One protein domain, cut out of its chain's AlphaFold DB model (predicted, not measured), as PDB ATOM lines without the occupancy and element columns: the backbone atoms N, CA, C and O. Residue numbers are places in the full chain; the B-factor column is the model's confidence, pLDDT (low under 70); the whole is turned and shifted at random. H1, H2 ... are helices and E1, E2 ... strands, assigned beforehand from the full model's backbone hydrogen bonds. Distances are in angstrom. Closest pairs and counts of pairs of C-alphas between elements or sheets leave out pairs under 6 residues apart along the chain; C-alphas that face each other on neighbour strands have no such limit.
ATOM      1  N   PHE A  22      30.100 104.166  96.084       53.31
ATOM      2  CA  PHE A  22      30.121 102.858  95.434       53.31
ATOM      3  C   PHE A  22      31.558 102.422  95.267       53.31
ATOM      4  O   PHE A  22      32.362 103.217  94.783       53.31
ATOM      5  N   TYR A  23      31.887 101.183  95.612       54.72
ATOM      6  CA  TYR A  23      33.220 100.666  95.346       54.72
ATOM      7  C   TYR A  23      33.210  99.283  94.711       54.72
ATOM      8  O   TYR A  23      32.378  98.441  95.031       54.72
ATOM      9  N   GLY A  24      34.158  99.062  93.802       52.00
ATOM     10  CA  GLY A  24      34.576  97.733  93.366       52.00
ATOM     11  C   GLY A  24      35.924  97.409  93.996       52.00
ATOM     12  O   GLY A  24      36.845  98.232  93.959       52.00
ATOM     13  N   SER A  25      36.051  96.235  94.615       52.41
ATOM     14  CA  SER A  25      37.287  95.837  95.292       52.41
ATOM     15  C   SER A  25      37.453  94.321  95.307       52.41
ATOM     16  O   SER A  25      36.714  93.627  95.992       52.41
ATOM     17  N   THR A  26      38.447  93.797  94.589       53.16
ATOM     18  CA  THR A  26      38.798  92.365  94.672       53.16
ATOM     19  C   THR A  26      39.783  92.084  95.821       53.16
ATOM     20  O   THR A  26      39.776  90.991  96.375       53.16
ATOM     21  N   GLU A  27      40.595  93.073  96.228       58.84
ATOM     22  CA  GLU A  27      41.643  92.950  97.269       58.84
ATOM     23  C   GLU A  27      41.369  93.763  98.553       58.84
ATOM     24  O   GLU A  27      42.192  93.811  99.464       58.84
ATOM     25  N   GLY A  28      40.212  94.417  98.657       66.56
ATOM     26  CA  GLY A  28      39.791  95.150  99.861       66.56
ATOM     27  C   GLY A  28      40.277  96.603  99.960       66.56
ATOM     28  O   GLY A  28      39.697  97.367 100.722       66.56
ATOM     29  N   ALA A  29      41.252  97.040  99.154       69.62
ATOM     30  CA  ALA A  29      41.799  98.400  99.241       69.62
ATOM     31  C   ALA A  29      40.748  99.506  99.017       69.62
ATOM     32  O   ALA A  29      40.687 100.462  99.789       69.62
ATOM     33  N   THR A  30      39.877  99.363  98.011       73.94
ATOM     34  CA  THR A  30      38.811 100.351  97.761       73.94
ATOM     35  C   THR A  30      37.751 100.337  98.857       73.94
ATOM     36  O   THR A  30      37.179 101.382  99.144       73.94
ATOM     37  N   ALA A  31      37.520  99.184  99.493       77.62
ATOM     38  CA  ALA A  31      36.585  99.065 100.610       77.62
ATOM     39  C   ALA A  31      37.096  99.853 101.824       77.62
ATOM     40  O   ALA A  31      36.381 100.692 102.357       77.62
ATOM     41  N   VAL A  32      38.378  99.682 102.171       83.62
ATOM     42  CA  VAL A  32      39.025 100.440 103.257       83.62
ATOM     43  C   VAL A  32      39.010 101.942 102.968       83.62
ATOM     44  O   VAL A  32      38.712 102.739 103.853       83.62
ATOM     45  N   ALA A  33      39.301 102.350 101.730       84.88
ATOM     46  CA  ALA A  33      39.213 103.758 101.350       84.88
ATOM     47  C   ALA A  33      37.775 104.299 101.465       84.88
ATOM     48  O   ALA A  33      37.583 105.426 101.920       84.88
ATOM     49  N   ALA A  34      36.771 103.506 101.080       84.75
ATOM     50  CA  ALA A  34      35.366 103.879 101.191       84.75
ATOM     51  C   ALA A  34      34.917 104.028 102.657       84.75
ATOM     52  O   ALA A  34      34.219 104.995 102.967       84.75
ATOM     53  N   ASP A  35      35.367 103.142 103.551       86.44
ATOM     54  CA  ASP A  35      35.127 103.245 104.998       86.44
ATOM     55  C   ASP A  35      35.727 104.532 105.579       86.44
ATOM     56  O   ASP A  35      35.024 105.285 106.250       86.44
ATOM     57  N   VAL A  36      36.984 104.853 105.252       90.25
ATOM     58  CA  VAL A  36      37.632 106.097 105.714       90.25
ATOM     59  C   VAL A  36      36.876 107.335 105.222       90.25
ATOM     60  O   VAL A  36      36.621 108.256 105.993       90.25
ATOM     61  N   ILE A  37      36.473 107.365 103.948       87.19
ATOM     62  CA  ILE A  37      35.692 108.484 103.392       87.19
ATOM     63  C   ILE A  37      34.360 108.643 104.137       87.19
ATOM     64  O   ILE A  37      33.968 109.767 104.456       87.19
ATOM     65  N   LYS A  38      33.667 107.534 104.422       87.62
ATOM     66  CA  LYS A  38      32.427 107.540 105.205       87.62
ATOM     67  C   LYS A  38      32.658 108.117 106.599       87.62
ATOM     68  O   LYS A  38      31.923 109.024 106.983       87.62
ATOM     69  N   GLU A  39      33.659 107.628 107.326       90.62
ATOM     70  CA  GLU A  39      33.964 108.087 108.686       90.62
ATOM     71  C   GLU A  39      34.231 109.595 108.732       90.62
ATOM     72  O   GLU A  39      33.645 110.296 109.557       90.62
ATOM     73  N   GLU A  40      35.042 110.115 107.811       93.00
ATOM     74  CA  GLU A  40      35.379 111.541 107.755       93.00
ATOM     75  C   GLU A  40      34.164 112.419 107.417       93.00
ATOM     76  O   GLU A  40      33.959 113.464 108.038       93.00
ATOM     77  N   ILE A  41      33.322 112.000 106.464       88.00
ATOM     78  CA  ILE A  41      32.101 112.743 106.113       88.00
ATOM     79  C   ILE A  41      31.110 112.718 107.278       88.00
ATOM     80  O   ILE A  41      30.567 113.763 107.645       88.00
ATOM     81  N   GLU A  42      30.886 111.560 107.894       88.81
ATOM     82  CA  GLU A  42      29.948 111.422 109.010       88.81
ATOM     83  C   GLU A  42      30.431 112.149 110.268       88.81
ATOM     84  O   GLU A  42      29.614 112.726 110.991       88.81
ATOM     85  N   ALA A  43      31.747 112.235 110.493       91.50
ATOM     86  CA  ALA A  43      32.340 113.015 111.580       91.50
ATOM     87  C   ALA A  43      32.033 114.519 111.482       91.50
ATOM     88  O   ALA A  43      32.004 115.208 112.505       91.50
ATOM     89  N   THR A  44      31.744 115.044 110.283       91.25
ATOM     90  CA  THR A  44      31.291 116.439 110.128       91.25
ATOM     91  C   THR A  44      29.897 116.683 110.714       91.25
ATOM     92  O   THR A  44      29.539 117.829 110.994       91.25
ATOM     93  N   GLY A  45      29.084 115.629 110.864       88.25
ATOM     94  CA  GLY A  45      27.677 115.710 111.258       88.25
ATOM     95  C   GLY A  45      26.759 116.374 110.223       88.25
ATOM     96  O   GLY A  45      25.596 116.638 110.526       88.25
ATOM     97  N   GLN A  46      27.260 116.679 109.022       86.81
ATOM     98  CA  GLN A  46      26.508 117.387 107.977       86.81
ATOM     99  C   GLN A  46      25.828 116.445 106.982       86.81
ATOM    100  O   GLN A  46      24.858 116.836 106.332       86.81
ATOM    101  N   ALA A  47      26.337 115.223 106.860       84.31
ATOM    102  CA  ALA A  47      25.858 114.221 105.925       84.31
ATOM    103  C   ALA A  47      26.052 112.814 106.495       84.31
ATOM    104  O   ALA A  47      26.880 112.590 107.375       84.31
ATOM    105  N   THR A  48      25.281 111.876 105.959       85.44
ATOM    106  CA  THR A  48      25.426 110.439 106.210       85.44
ATOM    107  C   THR A  48      25.806 109.742 104.918       85.44
ATOM    108  O   THR A  48      25.317 110.138 103.853       85.44
ATOM    109  N   VAL A  49      26.645 108.711 105.016       85.94
ATOM    110  CA  VAL A  49      27.167 107.988 103.854       85.94
ATOM    111  C   VAL A  49      26.744 106.533 103.883       85.94
ATOM    112  O   VAL A  49      26.987 105.821 104.857       85.94
ATOM    113  N   GLU A  50      26.152 106.065 102.791       87.62
ATOM    114  CA  GLU A  50      25.894 104.642 102.587       87.62
ATOM    115  C   GLU A  50      26.936 104.047 101.634       87.62
ATOM    116  O   GLU A  50      27.323 104.663 100.636       87.62
ATOM    117  N   LEU A  51      27.408 102.845 101.974       84.81
ATOM    118  CA  LEU A  51      28.422 102.117 101.218       84.81
ATOM    119  C   LEU A  51      27.787 100.954 100.474       84.81
ATOM    120  O   LEU A  51      27.082 100.144 101.077       84.81
ATOM    121  N   HIS A  52      28.077 100.864  99.177       82.81
ATOM    122  CA  HIS A  52      27.508  99.855  98.288       82.81
ATOM    123  C   HIS A  52      28.611  99.191  97.481       82.81
ATOM    124  O   HIS A  52      29.302  99.835  96.690       82.81
ATOM    125  N   ASP A  53      28.768  97.886  97.684       80.75
ATOM    126  CA  ASP A  53      29.647  97.071  96.857       80.75
ATOM    127  C   ASP A  53      28.921  96.752  95.545       80.75
ATOM    128  O   ASP A  53      27.838  96.152  95.549       80.75
ATOM    129  N   VAL A  54      29.503  97.172  94.422       80.00
ATOM    130  CA  VAL A  54      28.918  96.974  93.085       80.00
ATOM    131  C   VAL A  54      28.799  95.497  92.707       80.00
ATOM    132  O   VAL A  54      27.964  95.159  91.872       80.00
ATOM    133  N   ALA A  55      29.566  94.605  93.345       75.62
ATOM    134  CA  ALA A  55      29.438  93.164  93.149       75.62
ATOM    135  C   ALA A  55      28.120  92.604  93.719       75.62
ATOM    136  O   ALA A  55      27.659  91.547  93.285       75.62
ATOM    137  N   PHE A  56      27.500  93.305  94.677       77.50
ATOM    138  CA  PHE A  56      26.319  92.830  95.411       77.50
ATOM    139  C   PHE A  56      25.116  93.780  95.356       77.50
ATOM    140  O   PHE A  56      24.050  93.437  95.871       77.50
ATOM    141  N   THR A  57      25.257  94.947  94.727       77.94
ATOM    142  CA  THR A  57      24.237  96.006  94.718       77.94
ATOM    143  C   THR A  57      23.734  96.278  93.302       77.94
ATOM    144  O   THR A  57      24.524  96.417  92.372       77.94
ATOM    145  N   ASP A  58      22.412  96.406  93.133       80.94
ATOM    146  CA  ASP A  58      21.824  96.845  91.862       80.94
ATOM    147  C   ASP A  58      22.203  98.308  91.576       80.94
ATOM    148  O   ASP A  58      21.864  99.218  92.338       80.94
ATOM    149  N   LEU A  59      22.868  98.541  90.444       81.06
ATOM    150  CA  LEU A  59      23.310  99.866  90.012       81.06
ATOM    151  C   LEU A  59      22.151 100.846  89.793       81.06
ATOM    152  O   LEU A  59      22.366 102.051  89.892       81.06
ATOM    153  N   LYS A  60      20.918 100.373  89.562       83.50
ATOM    154  CA  LYS A  60      19.737 101.255  89.475       83.50
ATOM    155  C   LYS A  60      19.502 102.066  90.743       83.50
ATOM    156  O   LYS A  60      18.902 103.134  90.679       83.50
ATOM    157  N   LEU A  61      19.986 101.585  91.888       79.88
ATOM    158  CA  LEU A  61      19.882 102.306  93.148       79.88
ATOM    159  C   LEU A  61      20.591 103.671  93.081       79.88
ATOM    160  O   LEU A  61      20.126 104.618  93.709       79.88
ATOM    161  N   MET A  62      21.638 103.812  92.252       81.44
ATOM    162  CA  MET A  62      22.360 105.078  92.035       81.44
ATOM    163  C   MET A  62      21.441 106.234  91.620       81.44
ATOM    164  O   MET A  62      21.707 107.375  91.981       81.44
ATOM    165  N   GLU A  63      20.354 105.951  90.895       83.38
ATOM    166  CA  GLU A  63      19.402 106.965  90.413       83.38
ATOM    167  C   GLU A  63      18.600 107.624  91.548       83.38
ATOM    168  O   GLU A  63      17.928 108.630  91.326       83.38
ATOM    169  N   THR A  64      18.648 107.063  92.759       84.00
ATOM    170  CA  THR A  64      17.871 107.541  93.909       84.00
ATOM    171  C   THR A  64      18.619 108.546  94.792       84.00
ATOM    172  O   THR A  64      18.020 109.061  95.737       84.00
ATOM    173  N   TYR A  65      19.885 108.860  94.483       80.06
ATOM    174  CA  TYR A  65      20.731 109.735  95.307       80.06
ATOM    175  C   TYR A  65      21.053 111.069  94.663       80.06
ATOM    176  O   TYR A  65      21.340 111.155  93.472       80.06
ATOM    177  N   ASP A  66      21.090 112.100  95.506       82.44
ATOM    178  CA  ASP A  66      21.452 113.458  95.104       82.44
ATOM    179  C   ASP A  66      22.967 113.615  94.872       82.44
ATOM    180  O   ASP A  66      23.384 114.409  94.026       82.44
ATOM    181  N   TYR A  67      23.802 112.855  95.598       81.19
ATOM    182  CA  TYR A  67      25.264 112.924  95.507       81.19
ATOM    183  C   TYR A  67      25.914 111.536  95.489       81.19
ATOM    184  O   TYR A  67      25.655 110.697  96.351       81.19
ATOM    185  N   LEU A  68      26.821 111.320  94.530       82.62
ATOM    186  CA  LEU A  68      27.511 110.050  94.288       82.62
ATOM    187  C   LEU A  68      29.039 110.234  94.265       82.62
ATOM    188  O   LEU A  68      29.565 111.143  93.625       82.62
ATOM    189  N   ILE A  69      29.743 109.318  94.915       80.06
ATOM    190  CA  ILE A  69      31.189 109.092  94.912       80.06
ATOM    191  C   ILE A  69      31.389 107.670  94.377       80.06
ATOM    192  O   ILE A  69      30.799 106.709  94.866       80.06
ATOM    193  N   LEU A  70      32.201 107.520  93.333       79.44
ATOM    194  CA  LEU A  70      32.468 106.227  92.701       79.44
ATOM    195  C   LEU A  70      33.945 105.872  92.902       79.44
ATOM    196  O   LEU A  70      34.828 106.467  92.287       79.44
ATOM    197  N   GLY A  71      34.214 104.913  93.781       73.94
ATOM    198  CA  GLY A  71      35.515 104.293  93.995       73.94
ATOM    199  C   GLY A  71      35.730 103.133  93.025       73.94
ATOM    200  O   GLY A  71      35.167 102.055  93.179       73.94
ATOM    201  N   ILE A  72      36.572 103.320  92.017       67.88
ATOM    202  CA  ILE A  72      36.884 102.265  91.048       67.88
ATOM    203  C   ILE A  72      38.342 101.867  91.250       67.88
ATOM    204  O   ILE A  72      39.230 102.676  90.976       67.88
ATOM    205  N   SER A  73      38.611 100.640  91.717       60.81
ATOM    206  CA  SER A  73      39.975 100.112  91.601       60.81
ATOM    207  C   SER A  73      40.258  99.803  90.137       60.81
ATOM    208  O   SER A  73      39.523  99.059  89.494       60.81
TER     209      SER A  73
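What this domain is: This is residues 22 to 73 of the 95 residues of the protein "Flavodoxin domain-containing protein" of Anaerolineae bacterium (UniProt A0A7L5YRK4). A small sheet of three parallel strands is covered on one face by the long helix H1, which runs along the strands, while the short helix H2 lies farthest from the middle and only grazes the sheet. The printed part has 52 residues, with two named helices and three named strands in the order E1, H1, E2, H2, E3; the sheet's order is E2, E1, E3. The class is mixed, helices and strands. The whole is compact, with a radius of gyration of the C-alphas of 11.2 A, and flat, spanning 30 by 25 by 13 A.

How they stand to each other: Inner strand E1, residues 22 to 24, has edge strands E2, residues 48 to 53, and E3, residues 67 to 72, as parallel neighbours. E1 and E3 stand at 8 degrees, with N 71 and O 22 within hydrogen-bond range at 2.7 A; E2 and E1 stand at 29 degrees, with N 23 and O 52 at 3.1 A. H1, residues 29 to 43, is on the sheet at a height of 8.2 A, over E2 and E1, making two layers, helix on one face; its closest C-alphas to E2 are Glu 42 and Thr 48, 5.4 A. On the local plane it stands at 2 degrees to E1. E1, H1, E2 form a strand-helix-strand unit, parallel neighbours joined through a helix, and E2, H2, residues 59 to 64, E3 a split one with E1 between; both crossovers are right-handed. H2 grazes the sheet with residues 59 to 62 and is apart from H1. Every O i to N i+4 pair is within range in H1; in H2 0 of 2 are, against 3 of 3 O i to N i+3 pairs.

Where its parts are: E1 begins at C-alpha 22 (30.121, 102.858, 95.434). H1 measures 21.3 A, E2 16.9 A and E3 16.4 A, ending at C-alpha 72 (36.884, 102.265, 91.048).

The domain as a whole: C-alphas 26 and 46 are the two farthest apart, 30.9 A. The printed part has no cut, and its four links are tight. Residues 22 to 29 and 72 to 73 have pLDDT under 70.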